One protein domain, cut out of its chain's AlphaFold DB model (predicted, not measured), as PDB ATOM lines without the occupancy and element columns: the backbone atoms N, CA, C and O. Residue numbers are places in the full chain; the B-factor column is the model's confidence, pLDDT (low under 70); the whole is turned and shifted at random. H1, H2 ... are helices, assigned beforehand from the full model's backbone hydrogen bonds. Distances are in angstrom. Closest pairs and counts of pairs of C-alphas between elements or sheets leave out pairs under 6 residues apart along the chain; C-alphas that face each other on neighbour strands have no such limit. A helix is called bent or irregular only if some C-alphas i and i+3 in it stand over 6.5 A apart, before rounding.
ATOM      1  N   GLU A 472     169.187 192.180 138.056       75.06
ATOM      2  CA  GLU A 472     168.068 192.979 137.528       75.06
ATOM      3  C   GLU A 472     166.727 192.226 137.510       75.06
ATOM      4  O   GLU A 472     165.657 192.837 137.531       75.06
ATOM      5  N   GLU A 473     166.759 190.900 137.407       75.75
ATOM      6  CA  GLU A 473     165.585 190.024 137.419       75.75
ATOM      7  C   GLU A 473     165.185 189.735 138.867       75.75
ATOM      8  O   GLU A 473     164.032 189.950 139.224       75.75
ATOM      9  N   VAL A 474     166.145 189.424 139.743       77.62
ATOM     10  CA  VAL A 474     165.957 189.324 141.198       77.62
ATOM     11  C   VAL A 474     165.376 190.619 141.777       77.62
ATOM     12  O   VAL A 474     164.456 190.561 142.591       77.62
ATOM     13  N   ALA A 475     165.840 191.794 141.339       78.62
ATOM     14  CA  ALA A 475     165.280 193.083 141.748       78.62
ATOM     15  C   ALA A 475     163.818 193.258 141.291       78.62
ATOM     16  O   ALA A 475     162.971 193.680 142.081       78.62
ATOM     17  N   ARG A 476     163.494 192.871 140.047       80.06
ATOM     18  CA  ARG A 476     162.117 192.890 139.518       80.06
ATOM     19  C   ARG A 476     161.206 191.903 140.256       80.06
ATOM     20  O   ARG A 476     160.109 192.287 140.668       80.06
ATOM     21  N   LEU A 477     161.669 190.680 140.508       81.56
ATOM     22  CA  LEU A 477     160.950 189.670 141.288       81.56
ATOM     23  C   LEU A 477     160.732 190.130 142.733       81.56
ATOM     24  O   LEU A 477     159.626 189.986 143.244       81.56
ATOM     25  N   ARG A 478     161.726 190.772 143.366       81.75
ATOM     26  CA  ARG A 478     161.599 191.371 144.707       81.75
ATOM     27  C   ARG A 478     160.563 192.499 144.739       81.75
ATOM     28  O   ARG A 478     159.805 192.600 145.696       81.75
ATOM     29  N   SER A 479     160.490 193.318 143.686       81.31
ATOM     30  CA  SER A 479     159.502 194.405 143.569       81.31
ATOM     31  C   SER A 479     158.071 193.940 143.260       81.31
ATOM     32  O   SER A 479     157.140 194.733 143.370       81.31
ATOM     33  N   THR A 480     157.887 192.670 142.881       84.06
ATOM     34  CA  THR A 480     156.586 192.071 142.521       84.06
ATOM     35  C   THR A 480     156.108 191.002 143.511       84.06
ATOM     36  O   THR A 480     155.106 190.338 143.252       84.06
ATOM     37  N   VAL A 481     156.788 190.844 144.654       84.00
ATOM     38  CA  VAL A 481     156.370 189.941 145.742       84.00
ATOM     39  C   VAL A 481     154.968 190.324 146.244       84.00
ATOM     40  O   VAL A 481     154.766 191.485 146.607       84.00
ATOM     41  N   PRO A 482     154.002 189.387 146.325       84.75
ATOM     42  CA  PRO A 482     152.672 189.687 146.850       84.75
ATOM     43  C   PRO A 482     152.703 190.117 148.323       84.75
ATOM     44  O   PRO A 482     153.397 189.517 149.150       84.75
ATOM     45  N   ASN A 483     151.889 191.119 148.675       75.00
ATOM     46  CA  ASN A 483     151.839 191.761 150.000       75.00
ATOM     47  C   ASN A 483     151.143 190.909 151.093       75.00
ATOM     48  O   ASN A 483     150.329 191.404 151.872       75.00
ATOM     49  N   SER A 484     151.452 189.613 151.163       73.25
ATOM     50  CA  SER A 484     150.992 188.712 152.229       73.25
ATOM     51  C   SER A 484     151.971 188.671 153.410       73.25
ATOM     52  O   SER A 484     153.130 189.061 153.283       73.25
ATOM     53  N   ASN A 485     151.554 188.095 154.540       78.69
ATOM     54  CA  ASN A 485     152.475 187.851 155.651       78.69
ATOM     55  C   ASN A 485     153.537 186.769 155.330       78.69
ATOM     56  O   ASN A 485     153.350 185.889 154.488       78.69
ATOM     57  N   LEU A 486     154.660 186.816 156.052       80.31
ATOM     58  CA  LEU A 486     155.811 185.933 155.830       80.31
ATOM     59  C   LEU A 486     155.505 184.442 156.089       80.31
ATOM     60  O   LEU A 486     156.142 183.577 155.490       80.31
ATOM     61  N   ALA A 487     154.507 184.123 156.920       82.19
ATOM     62  CA  ALA A 487     154.073 182.742 157.145       82.19
ATOM     63  C   ALA A 487     153.337 182.160 155.923       82.19
ATOM     64  O   ALA A 487     153.570 181.009 155.562       82.19
ATOM     65  N   HIS A 488     152.507 182.961 155.248       84.06
ATOM     66  CA  HIS A 488     151.829 182.574 154.012       84.06
ATOM     67  C   HIS A 488     152.837 182.354 152.871       84.06
ATOM     68  O   HIS A 488     152.795 181.307 152.226       84.06
ATOM     69  N   ARG A 489     153.823 183.252 152.703       85.69
ATOM     70  CA  ARG A 489     154.970 183.034 151.797       85.69
ATOM     71  C   ARG A 489     155.656 181.693 152.055       85.69
ATOM     72  O   ARG A 489     155.854 180.914 151.127       85.69
ATOM     73  N   ASN A 490     156.038 181.437 153.308       86.44
ATOM     74  CA  ASN A 490     156.750 180.215 153.677       86.44
ATOM     75  C   ASN A 490     155.909 178.974 153.347       86.44
ATOM     76  O   ASN A 490     156.404 178.088 152.659       86.44
ATOM     77  N   ARG A 491     154.616 178.966 153.709       87.94
ATOM     78  CA  ARG A 491     153.676 177.888 153.362       87.94
ATOM     79  C   ARG A 491     153.599 177.635 151.851       87.94
ATOM     80  O   ARG A 491     153.630 176.479 151.443       87.94
ATOM     81  N   MET A 492     153.515 178.680 151.023       89.62
ATOM     82  CA  MET A 492     153.455 178.525 149.560       89.62
ATOM     83  C   MET A 492     154.745 177.904 148.991       89.62
ATOM     84  O   MET A 492     154.677 177.059 148.101       89.62
ATOM     85  N   LEU A 493     155.917 178.260 149.531       90.62
ATOM     86  CA  LEU A 493     157.208 177.696 149.106       90.62
ATOM     87  C   LEU A 493     157.425 176.264 149.633       90.62
ATOM     88  O   LEU A 493     157.866 175.399 148.883       90.62
ATOM     89  N   GLU A 494     157.053 175.984 150.883       88.75
ATOM     90  CA  GLU A 494     157.075 174.640 151.483       88.75
ATOM     91  C   GLU A 494     156.063 173.691 150.812       88.75
ATOM     92  O   GLU A 494     156.297 172.484 150.730       88.75
ATOM     93  N   GLY A 495     154.932 174.216 150.328       85.25
ATOM     94  CA  GLY A 495     153.975 173.498 149.483       85.25
ATOM     95  C   GLY A 495     154.546 173.178 148.099       85.25
ATOM     96  O   GLY A 495     154.431 172.049 147.627       85.25
ATOM     97  N   LEU A 496     155.229 174.136 147.463       89.75
ATOM     98  CA  LEU A 496     155.900 173.915 146.177       89.75
ATOM     99  C   LEU A 496     156.989 172.836 146.275       89.75
ATOM    100  O   LEU A 496     157.091 171.989 145.391       89.75
ATOM    101  N   GLU A 497     157.778 172.851 147.352       89.69
ATOM    102  CA  GLU A 497     158.892 171.920 147.572       89.69
ATOM    103  C   GLU A 497     158.411 170.472 147.675       89.69
ATOM    104  O   GLU A 497     158.817 169.613 146.892       89.69
ATOM    105  N   ARG A 498     157.443 170.217 148.560       85.62
ATOM    106  CA  ARG A 498     156.886 168.874 148.758       85.62
ATOM    107  C   ARG A 498     156.045 168.402 147.559       85.62
ATOM    108  O   ARG A 498     155.981 167.197 147.324       85.62
ATOM    109  N   PHE A 499     155.453 169.302 146.761       84.56
ATOM    110  CA  PHE A 499     154.852 168.916 145.475       84.56
ATOM    111  C   PHE A 499     155.909 168.494 144.447       84.56
ATOM    112  O   PHE A 499     155.752 167.465 143.786       84.56
ATOM    113  N   TYR A 500     156.999 169.261 144.334       88.12
ATOM    114  CA  TYR A 500     158.117 168.939 143.450       88.12
ATOM    115  C   TYR A 500     158.723 167.571 143.791       88.12
ATOM    116  O   TYR A 500     158.992 166.782 142.883       88.12
ATOM    117  N   ASP A 501     158.856 167.243 145.079       86.62
ATOM    118  CA  ASP A 501     159.296 165.919 145.535       86.62
ATOM    119  C   ASP A 501     158.327 164.795 145.128       86.62
ATOM    120  O   ASP A 501     158.771 163.726 144.700       86.62
ATOM    121  N   ILE A 502     157.010 165.022 145.208       83.94
ATOM    122  CA  ILE A 502     155.986 164.033 144.830       83.94
ATOM    123  C   ILE A 502     156.000 163.763 143.323       83.94
ATOM    124  O   ILE A 502     156.067 162.599 142.919       83.94
ATOM    125  N   GLU A 503     155.986 164.800 142.482       84.38
ATOM    126  CA  GLU A 503     156.061 164.616 141.028       84.38
ATOM    127  C   GLU A 503     157.429 164.068 140.594       84.38
ATOM    128  O   GLU A 503     157.492 163.236 139.691       84.38
ATOM    129  N   THR A 504     158.517 164.415 141.292       85.75
ATOM    130  CA  THR A 504     159.837 163.793 141.097       85.75
ATOM    131  C   THR A 504     159.809 162.296 141.422       85.75
ATOM    132  O   THR A 504     160.265 161.484 140.617       85.75
ATOM    133  N   ALA A 505     159.246 161.896 142.567       84.69
ATOM    134  CA  ALA A 505     159.147 160.491 142.964       84.69
ATOM    135  C   ALA A 505     158.238 159.678 142.023       84.69
ATOM    136  O   ALA A 505     158.540 158.528 141.702       84.69
ATOM    137  N   LYS A 506     157.148 160.286 141.545       82.69
ATOM    138  CA  LYS A 506     156.221 159.732 140.547       82.69
ATOM    139  C   LYS A 506     156.890 159.563 139.180       82.69
ATOM    140  O   LYS A 506     156.775 158.489 138.595       82.69
ATOM    141  N   ALA A 507     157.636 160.564 138.709       85.50
ATOM    142  CA  ALA A 507     158.397 160.486 137.464       85.50
ATOM    143  C   ALA A 507     159.456 159.368 137.525       85.50
ATOM    144  O   ALA A 507     159.474 158.496 136.660       85.50
ATOM    145  N   ILE A 508     160.244 159.312 138.608       86.69
ATOM    146  CA  ILE A 508     161.231 158.245 138.856       86.69
ATOM    147  C   ILE A 508     160.567 156.858 138.895       86.69
ATOM    148  O   ILE A 508     161.083 155.913 138.305       86.69
ATOM    149  N   LYS A 509     159.412 156.720 139.559       86.06
ATOM    150  CA  LYS A 509     158.666 155.451 139.640       86.06
ATOM    151  C   LYS A 509     158.164 154.963 138.273       86.06
ATOM    152  O   LYS A 509     158.041 153.755 138.078       86.06
ATOM    153  N   ASN A 510     157.856 155.884 137.364       85.81
ATOM    154  CA  ASN A 510     157.264 155.598 136.058       85.81
ATOM    155  C   ASN A 510     158.292 155.551 134.907       85.81
ATOM    156  O   ASN A 510     157.878 155.405 133.760       85.81
ATOM    157  N   ASP A 511     159.591 155.710 135.194       86.38
ATOM    158  CA  ASP A 511     160.670 155.909 134.206       86.38
ATOM    159  C   ASP A 511     160.391 157.084 133.238       86.38
ATOM    160  O   ASP A 511     160.555 157.010 132.020       86.38
ATOM    161  N   GLN A 512     159.893 158.188 133.805       86.88
ATOM    162  CA  GLN A 512     159.524 159.417 133.101       86.88
ATOM    163  C   GLN A 512     160.498 160.557 133.431       86.88
ATOM    164  O   GLN A 512     161.088 160.613 134.512       86.88
ATOM    165  N   ASN A 513     160.628 161.515 132.508       86.62
ATOM    166  CA  ASN A 513     161.387 162.742 132.752       86.62
ATOM    167  C   ASN A 513     160.799 163.507 133.948       86.62
ATOM    168  O   ASN A 513     159.594 163.754 133.996       86.62
ATOM    169  N   ILE A 514     161.659 163.920 134.881       85.75
ATOM    170  CA  ILE A 514     161.267 164.786 135.999       85.75
ATOM    171  C   ILE A 514     160.835 166.148 135.415       85.75
ATOM    172  O   ILE A 514     161.632 166.754 134.693       85.75
ATOM    173  N   PRO A 515     159.612 166.637 135.696       85.56
ATOM    174  CA  PRO A 515     159.144 167.931 135.196       85.56
ATOM    175  C   PRO A 515     159.973 169.097 135.755       85.56
ATOM    176  O   PRO A 515     160.529 169.026 136.856       85.56
ATOM    177  N   SER A 516     160.054 170.195 135.001       87.50
ATOM    178  CA  SER A 516     160.743 171.401 135.471       87.50
ATOM    179  C   SER A 516     159.936 172.114 136.565       87.50
ATOM    180  O   SER A 516     158.711 172.001 136.645       87.50
ATOM    181  N   ILE A 517     160.623 172.891 137.408       89.19
ATOM    182  CA  ILE A 517     159.973 173.709 138.448       89.19
ATOM    183  C   ILE A 517     159.045 174.751 137.803       89.19
ATOM    184  O   ILE A 517     157.970 175.030 138.324       89.19
ATOM    185  N   ASP A 518     159.431 175.268 136.636       88.75
ATOM    186  CA  ASP A 518     158.643 176.158 135.776       88.75
ATOM    187  C   ASP A 518     157.329 175.510 135.293       88.75
ATOM    188  O   ASP A 518     156.253 176.069 135.501       88.75
ATOM    189  N   GLN A 519     157.381 174.280 134.770       87.50
ATOM    190  CA  GLN A 519     156.184 173.517 134.386       87.50
ATOM    191  C   GLN A 519     155.262 173.268 135.588       87.50
ATOM    192  O   GLN A 519     154.052 173.483 135.504       87.50
ATOM    193  N   ILE A 520     155.838 172.853 136.721       87.81
ATOM    194  CA  ILE A 520     155.114 172.589 137.970       87.81
ATOM    195  C   ILE A 520     154.411 173.844 138.504       87.81
ATOM    196  O   ILE A 520     153.239 173.793 138.878       87.81
ATOM    197  N   SER A 521     155.113 174.974 138.547       89.62
ATOM    198  CA  SER A 521     154.590 176.223 139.107       89.62
ATOM    199  C   SER A 521     153.606 176.923 138.172       89.62
ATOM    200  O   SER A 521     152.601 177.451 138.642       89.62
ATOM    201  N   THR A 522     153.816 176.846 136.857       90.38
ATOM    202  CA  THR A 522     152.829 177.277 135.856       90.38
ATOM    203  C   THR A 522     151.531 176.470 135.974       90.38
ATOM    204  O   THR A 522     150.443 177.045 135.935       90.38
ATOM    205  N   TYR A 523     151.619 175.153 136.201       86.50
ATOM    206  CA  TYR A 523     150.447 174.302 136.432       86.50
ATOM    207  C   TYR A 523     149.714 174.643 137.744       86.50
ATOM    208  O   TYR A 523     148.493 174.794 137.739       86.50
ATOM    209  N   LEU A 524     150.453 174.855 138.842       87.38
ATOM    210  CA  LEU A 524     149.926 175.358 140.121       87.38
ATOM    211  C   LEU A 524     149.170 176.689 139.949       87.38
ATOM    212  O   LEU A 524     148.065 176.840 140.470       87.38
ATOM    213  N   ALA A 525     149.753 177.644 139.216       90.62
ATOM    214  CA  ALA A 525     149.156 178.956 138.971       90.62
ATOM    215  C   ALA A 525     147.866 178.858 138.148       90.62
ATOM    216  O   ALA A 525     146.841 179.395 138.566       90.62
ATOM    217  N   GLY A 526     147.896 178.121 137.032       87.00
ATOM    218  CA  GLY A 526     146.722 177.906 136.187       87.00
ATOM    219  C   GLY A 526     145.583 177.195 136.921       87.00
ATOM    220  O   GLY A 526     144.433 177.607 136.805       87.00
ATOM    221  N   TYR A 527     145.892 176.182 137.738       85.12
ATOM    222  CA  TYR A 527     144.887 175.491 138.549       85.12
ATOM    223  C   TYR A 527     144.226 176.411 139.580       85.12
ATOM    224  O   TYR A 527     142.999 176.444 139.666       85.12
ATOM    225  N   LEU A 528     145.017 177.156 140.361       86.62
ATOM    226  CA  LEU A 528     144.471 178.046 141.387       86.62
ATOM    227  C   LEU A 528     143.635 179.179 140.778       86.62
ATOM    228  O   LEU A 528     142.642 179.582 141.376       86.62
ATOM    229  N   GLU A 529     143.989 179.643 139.578       88.62
ATOM    230  CA  GLU A 529     143.189 180.596 138.807       88.62
ATOM    231  C   GLU A 529     141.891 179.969 138.255       88.62
ATOM    232  O   GLU A 529     140.827 180.561 138.424       88.62
ATOM    233  N   GLU A 530     141.918 178.748 137.695       82.69
ATOM    234  CA  GLU A 530     140.699 178.052 137.231       82.69
ATOM    235  C   GLU A 530     139.707 177.718 138.369       82.69
ATOM    236  O   GLU A 530     138.498 177.662 138.121       82.69
ATOM    237  N   VAL A 531     140.173 177.490 139.608       79.62
ATOM    238  CA  VAL A 531     139.284 177.207 140.759       79.62
ATOM    239  C   VAL A 531     138.925 178.433 141.601       79.62
ATOM    240  O   VAL A 531     138.043 178.317 142.451       79.62
ATOM    241  N   GLN A 532     139.532 179.604 141.365       85.94
ATOM    242  CA  GLN A 532     139.324 180.808 142.184       85.94
ATOM    243  C   GLN A 532     137.842 181.201 142.303       85.94
ATOM    244  O   GLN A 532     137.347 181.406 143.412       85.94
ATOM    245  N   THR A 533     137.127 181.279 141.177       79.12
ATOM    246  CA  THR A 533     135.694 181.617 141.143       79.12
ATOM    247  C   THR A 533     134.854 180.586 141.897       79.12
ATOM    248  O   THR A 533     133.984 180.946 142.683       79.12
ATOM    249  N   LEU A 534     135.161 179.298 141.720       74.81
ATOM    250  CA  LEU A 534     134.481 178.187 142.393       74.81
ATOM    251  C   LEU A 534     134.634 178.255 143.917       74.81
ATOM    252  O   LEU A 534     133.675 178.051 144.661       74.81
ATOM    253  N   ASP A 535     135.848 178.543 144.377       76.00
ATOM    254  CA  ASP A 535     136.169 178.599 145.797       76.00
ATOM    255  C   ASP A 535     135.521 179.800 146.489       76.00
ATOM    256  O   ASP A 535     135.033 179.665 147.610       76.00
ATOM    257  N   ILE A 536     135.459 180.941 145.804       79.00
ATOM    258  CA  ILE A 536     134.836 182.165 146.314       79.00
ATOM    259  C   ILE A 536     133.304 182.066 146.293       79.00
ATOM    260  O   ILE A 536     132.665 182.259 147.324       79.00
ATOM    261  N   GLU A 537     132.708 181.779 145.134       74.06
ATOM    262  CA  GLU A 537     131.264 181.954 144.918       74.06
ATOM    263  C   GLU A 537     130.430 180.762 145.406       74.06
ATOM    264  O   GLU A 537     129.314 180.956 145.886       74.06
ATOM    265  N   TYR A 538     130.965 179.538 145.314       64.50
ATOM    266  CA  TYR A 538     130.205 178.307 145.578       64.50
ATOM    267  C   TYR A 538     130.636 177.603 146.867       64.50
ATOM    268  O   TYR A 538     129.803 177.013 147.552       64.50
ATOM    269  N   ARG A 539     131.928 177.668 147.222       67.38
ATOM    270  CA  ARG A 539     132.481 176.980 148.407       67.38
ATOM    271  C   ARG A 539     132.740 177.904 149.605       67.38
ATOM    272  O   ARG A 539     133.050 177.409 150.683       67.38
ATOM    273  N   GLY A 540     132.576 179.220 149.440       72.81
ATOM    274  CA  GLY A 540     132.594 180.197 150.534       72.81
ATOM    275  C   GLY A 540     133.959 180.440 151.187       72.81
ATOM    276  O   GLY A 540     134.009 180.847 152.349       72.81
ATOM    277  N   PHE A 541     135.068 180.195 150.482       77.81
ATOM    278  CA  PHE A 541     136.401 180.557 150.971       77.81
ATOM    279  C   PHE A 541     136.594 182.079 150.986       77.81
ATOM    280  O   PHE A 541     136.077 182.788 150.123       77.81
ATOM    281  N   ASP A 542     137.382 182.586 151.944       84.19
ATOM    282  CA  ASP A 542     137.725 184.013 152.020       84.19
ATOM    283  C   ASP A 542     138.347 184.496 150.690       84.19
ATOM    284  O   ASP A 542     139.430 184.021 150.318       84.19
ATOM    285  N   PRO A 543     137.726 185.466 149.988       87.00
ATOM    286  CA  PRO A 543     138.239 185.980 148.721       87.00
ATOM    287  C   PRO A 543     139.658 186.540 148.811       87.00
ATOM    288  O   PRO A 543     140.379 186.525 147.813       87.00
ATOM    289  N   ASN A 544     140.074 187.024 149.985       86.75
ATOM    290  CA  ASN A 544     141.416 187.559 150.194       86.75
ATOM    291  C   ASN A 544     142.449 186.429 150.282       86.75
ATOM    292  O   ASN A 544     143.464 186.487 149.592       86.75
ATOM    293  N   PHE A 545     142.167 185.367 151.047       85.56
ATOM    294  CA  PHE A 545     142.990 184.156 151.087       85.56
ATOM    295  C   PHE A 545     143.113 183.476 149.712       85.56
ATOM    296  O   PHE A 545     144.227 183.171 149.281       85.56
ATOM    297  N   VAL A 546     142.002 183.290 148.986       86.38
ATOM    298  CA  VAL A 546     142.030 182.674 147.645       86.38
ATOM    299  C   VAL A 546     142.828 183.541 146.665       86.38
ATOM    300  O   VAL A 546     143.667 183.018 145.932       86.38
ATOM    301  N   ARG A 547     142.637 184.869 146.677       89.31
ATOM    302  CA  ARG A 547     143.411 185.781 145.820       89.31
ATOM    303  C   ARG A 547     144.903 185.772 146.167       89.31
ATOM    304  O   ARG A 547     145.712 185.698 145.249       89.31
ATOM    305  N   ALA A 548     145.267 185.766 147.450       87.69
ATOM    306  CA  ALA A 548     146.663 185.682 147.879       87.69
ATOM    307  C   ALA A 548     147.344 184.391 147.385       87.69
ATOM    308  O   ALA A 548     148.453 184.459 146.856       87.69
ATOM    309  N   ASN A 549     146.662 183.239 147.457       88.44
ATOM    310  CA  ASN A 549     147.170 181.979 146.897       88.44
ATOM    311  C   ASN A 549     147.444 182.090 145.383       88.44
ATOM    312  O   ASN A 549     148.488 181.634 144.915       88.44
ATOM    313  N   VAL A 550     146.534 182.707 144.616       90.69
ATOM    314  CA  VAL A 550     146.690 182.915 143.160       90.69
ATOM    315  C   VAL A 550     147.839 183.880 142.849       90.69
ATOM    316  O   VAL A 550     148.659 183.595 141.978       90.69
ATOM    317  N   GLU A 551     147.941 184.998 143.572       91.81
ATOM    318  CA  GLU A 551     149.034 185.968 143.422       91.81
ATOM    319  C   GLU A 551     150.401 185.328 143.716       91.81
ATOM    320  O   GLU A 551     151.344 185.506 142.941       91.81
ATOM    321  N   TRP A 552     150.506 184.510 144.770       92.12
ATOM    322  CA  TRP A 552     151.728 183.762 145.077       92.12
ATOM    323  C   TRP A 552     152.055 182.689 144.056       92.12
ATOM    324  O   TRP A 552     153.215 182.567 143.674       92.12
ATOM    325  N   ALA A 553     151.071 181.931 143.582       90.81
ATOM    326  CA  ALA A 553     151.302 180.920 142.561       90.81
ATOM    327  C   ALA A 553     151.822 181.540 141.254       90.81
ATOM    328  O   ALA A 553     152.799 181.051 140.688       90.81
ATOM    329  N   LYS A 554     151.246 182.672 140.830       92.81
ATOM    330  CA  LYS A 554     151.726 183.456 139.682       92.81
ATOM    331  C   LYS A 554     153.127 184.024 139.907       92.81
ATOM    332  O   LYS A 554     153.966 183.940 139.012       92.81
ATOM    333  N   TRP A 555     153.414 184.564 141.093       93.88
ATOM    334  CA  TRP A 555     154.757 185.050 141.426       93.88
ATOM    335  C   TRP A 555     155.796 183.919 141.424       93.88
ATOM    336  O   TRP A 555     156.895 184.091 140.893       93.88
ATOM    337  N   ILE A 556     155.442 182.742 141.951       92.44
ATOM    338  CA  ILE A 556     156.286 181.543 141.934       92.44
ATOM    339  C   ILE A 556     156.538 181.081 140.490       92.44
ATOM    340  O   ILE A 556     157.692 180.833 140.149       92.44
ATOM    341  N   ALA A 557     155.510 181.022 139.635       91.31
ATOM    342  CA  ALA A 557     155.655 180.655 138.222       91.31
ATOM    343  C   ALA A 557     156.593 181.614 137.471       91.31
ATOM    344  O   ALA A 557     157.586 181.184 136.885       91.31
ATOM    345  N   ASN A 558     156.360 182.924 137.589       90.25
ATOM    346  CA  ASN A 558     157.225 183.947 136.994       90.25
ATOM    347  C   ASN A 558     158.676 183.853 137.505       90.25
ATOM    348  O   ASN A 558     159.622 184.057 136.744       90.25
ATOM    349  N   SER A 559     158.865 183.515 138.783       89.44
ATOM    350  CA  SER A 559     160.187 183.321 139.389       89.44
ATOM    351  C   SER A 559     160.888 182.051 138.894       89.44
ATOM    352  O   SER A 559     162.099 182.065 138.676       89.44
ATOM    353  N   ALA A 560     160.145 180.962 138.675       88.75
ATOM    354  CA  ALA A 560     160.672 179.719 138.118       88.75
ATOM    355  C   ALA A 560     161.101 179.897 136.654       88.75
ATOM    356  O   ALA A 560     162.233 179.554 136.312       88.75
ATOM    357  N   ALA A 561     160.255 180.527 135.832       86.81
ATOM    358  CA  ALA A 561     160.572 180.910 134.455       86.81
ATOM    359  C   ALA A 561     161.812 181.826 134.364       86.81
ATOM    360  O   ALA A 561     162.576 181.752 133.405       86.81
ATOM    361  N   SER A 562     162.042 182.658 135.387       84.50
ATOM    362  CA  SER A 562     163.196 183.567 135.496       84.50
ATOM    363  C   SER A 562     164.458 182.928 136.109       84.50
ATOM    364  O   SER A 562     165.397 183.650 136.442       84.50
ATOM    365  N   GLY A 563     164.500 181.608 136.330       83.00
ATOM    366  CA  GLY A 563     165.683 180.928 136.884       83.00
ATOM    367  C   GLY A 563     166.005 181.268 138.349       83.00
ATOM    368  O   GLY A 563     167.160 181.156 138.782       83.00
ATOM    369  N   LEU A 564     165.011 181.717 139.132       85.38
ATOM    370  CA  LEU A 564     165.177 181.930 140.576       85.38
ATOM    371  C   LEU A 564     165.291 180.594 141.321       85.38
ATOM    372  O   LEU A 564     166.089 180.471 142.249       85.38
ATOM    373  N   PHE A 565     164.490 179.608 140.904       87.94
ATOM    374  CA  PHE A 565     164.380 178.310 141.562       87.94
ATOM    375  C   PHE A 565     165.220 177.228 140.874       87.94
ATOM    376  O   PHE A 565     164.967 176.845 139.734       87.94
ATOM    377  N   HIS A 566     166.166 176.677 141.626       85.19
ATOM    378  CA  HIS A 566     166.910 175.455 141.318       85.19
ATOM    379  C   HIS A 566     166.329 174.279 142.105       85.19
ATOM    380  O   HIS A 566     165.651 174.473 143.114       85.19
ATOM    381  N   ARG A 567     166.608 173.043 141.672       84.38
ATOM    382  CA  ARG A 567     166.153 171.829 142.373       84.38
ATOM    383  C   ARG A 567     166.532 171.885 143.868       84.38
ATOM    384  O   ARG A 567     167.701 172.144 144.155       84.38
ATOM    385  N   PRO A 568     165.601 171.615 144.806       84.19
ATOM    386  CA  PRO A 568     165.931 171.539 146.224       84.19
ATOM    387  C   PRO A 568     166.885 170.360 146.474       84.19
ATOM    388  O   PRO A 568     166.572 169.205 146.184       84.19
ATOM    389  N   ASP A 569     168.084 170.674 146.960       82.81
ATOM    390  CA  ASP A 569     169.159 169.729 147.277       82.81
ATOM    391  C   ASP A 569     170.125 170.320 148.331       82.81
ATOM    392  O   ASP A 569     169.889 171.401 148.878       82.81
ATOM    393  N   GLU A 570     171.229 169.632 148.635       74.81
ATOM    394  CA  GLU A 570     172.240 170.104 149.599       74.81
ATOM    395  C   GLU A 570     173.004 171.370 149.149       74.81
ATOM    396  O   GLU A 570     173.587 172.066 149.981       74.81
ATOM    397  N   ARG A 571     173.010 171.689 147.846       79.81
ATOM    398  CA  ARG A 571     173.765 172.798 147.238       79.81
ATOM    399  C   ARG A 571     172.929 174.080 147.205       79.81
ATOM    400  O   ARG A 571     173.347 175.124 147.716       79.81
ATOM    401  N   TYR A 572     171.736 174.005 146.628       79.12
ATOM    402  CA  TYR A 572     170.830 175.142 146.472       79.12
ATOM    403  C   TYR A 572     169.925 175.337 147.694       79.12
ATOM    404  O   TYR A 572     169.591 176.477 148.028       79.12
ATOM    405  N   GLY A 573     169.628 174.260 148.427       85.62
ATOM    406  CA  GLY A 573     168.731 174.268 149.579       85.62
ATOM    407  C   GLY A 573     167.254 174.358 149.193       85.62
ATOM    408  O   GLY A 573     166.898 174.455 148.020       85.62
ATOM    409  N   SER A 574     166.400 174.355 150.215       88.94
ATOM    410  CA  SER A 574     164.951 174.545 150.097       88.94
ATOM    411  C   SER A 574     164.578 175.834 149.352       88.94
ATOM    412  O   SER A 574     165.287 176.839 149.456       88.94
ATOM    413  N   PHE A 575     163.443 175.855 148.648       90.06
ATOM    414  CA  PHE A 575     162.962 177.017 147.888       90.06
ATOM    415  C   PHE A 575     162.857 178.276 148.760       90.06
ATOM    416  O   PHE A 575     163.217 179.368 148.321       90.06
ATOM    417  N   GLN A 576     162.472 178.121 150.031       89.25
ATOM    418  CA  GLN A 576     162.507 179.196 151.030       89.25
ATOM    419  C   GLN A 576     163.901 179.839 151.154       89.25
ATOM    420  O   GLN A 576     164.015 181.064 151.122       89.25
ATOM    421  N   LYS A 577     164.968 179.031 151.251       85.81
ATOM    422  CA  LYS A 577     166.354 179.517 151.361       85.81
ATOM    423  C   LYS A 577     166.845 180.146 150.064       85.81
ATOM    424  O   LYS A 577     167.653 181.066 150.118       85.81
ATOM    425  N   GLN A 578     166.376 179.670 148.913       87.44
ATOM    426  CA  GLN A 578     166.705 180.269 147.619       87.44
ATOM    427  C   GLN A 578     166.113 181.685 147.507       87.44
ATOM    428  O   GLN A 578     166.835 182.620 147.163       87.44
ATOM    429  N   VAL A 579     164.853 181.873 147.924       85.81
ATOM    430  CA  VAL A 579     164.215 183.201 148.015       85.81
ATOM    431  C   VAL A 579     164.917 184.095 149.042       85.81
ATOM    432  O   VAL A 579     165.251 185.229 148.715       85.81
ATOM    433  N   GLN A 580     165.223 183.589 150.244       84.44
ATOM    434  CA  GLN A 580     165.969 184.341 151.268       84.44
ATOM    435  C   GLN A 580     167.341 184.808 150.760       84.44
ATOM    436  O   GLN A 580     167.670 185.986 150.880       84.44
ATOM    437  N   ARG A 581     168.114 183.922 150.111       80.94
ATOM    438  CA  ARG A 581     169.410 184.253 149.490       80.94
ATOM    439  C   ARG A 581     169.274 185.349 148.430       80.94
ATOM    440  O   ARG A 581     170.031 186.311 148.463       80.94
ATOM    441  N   ALA A 582     168.297 185.235 147.530       76.81
ATOM    442  CA  ALA A 582     168.043 186.237 146.494       76.81
ATOM    443  C   ALA A 582     167.539 187.580 147.066       76.81
ATOM    444  O   ALA A 582     167.746 188.643 146.472       76.81
ATOM    445  N   PHE A 583     166.876 187.560 148.225       79.38
ATOM    446  CA  PHE A 583     166.356 188.756 148.887       79.38
ATOM    447  C   PHE A 583     167.319 189.372 149.920       79.38
ATOM    448  O   PHE A 583     167.172 190.550 150.250       79.38
ATOM    449  N   GLY A 584     168.372 188.658 150.323       71.25
ATOM    450  CA  GLY A 584     169.329 189.117 151.332       71.25
ATOM    451  C   GLY A 584     168.742 189.120 152.747       71.25
ATOM    452  O   GLY A 584     168.993 190.061 153.499       71.25
TER     453      GLY A 584
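AT A GLANCE: This is residues 472 to 584 of the 585 residues of an uncharacterized protein of Lophium mytilinum (UniProt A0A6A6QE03). Long helix H2 steeply crosses a helical hairpin, H3 and H4; short H5 packs on H2, and H1 lies near H5's end. The printed part has 113 residues with five named helices, H1 to H5, all helix. It is compact, with a radius of gyration of the C-alphas of 14.6 A and spans of 41, 38 and 21 A.

HOW THE PARTS SIT: H2, residues 486 to 509, touches H4, residues 543 to 561, with residues 489 to 492 alone; closest C-alphas Met 492 and Trp 552, 7.1 A. H4 and H3, residues 517 to 537, touch, opposite ways at a shallow tilt of 16 degrees; closest C-alphas Ala 525 and Ala 553, 4.6 A. In H3, 15 of 17 O i to N i+4 pairs are within hydrogen-bond range; in the other helices every pair is.

IN THESE COORDINATES: H2 spans 34.6 A, first to last C-alpha. H1, residues 472 to 479, begins at C-alpha (168.068, 192.979, 137.528); H5, residues 575 to 583, ends at (166.356, 188.756, 148.887). H3 is irregular: C-alphas 530 and 533 are 7.3 A apart.

THE WHOLE: The printed part has no cut. H4 to H5 is a long link. Residues 538 to 539 have pLDDT under 70.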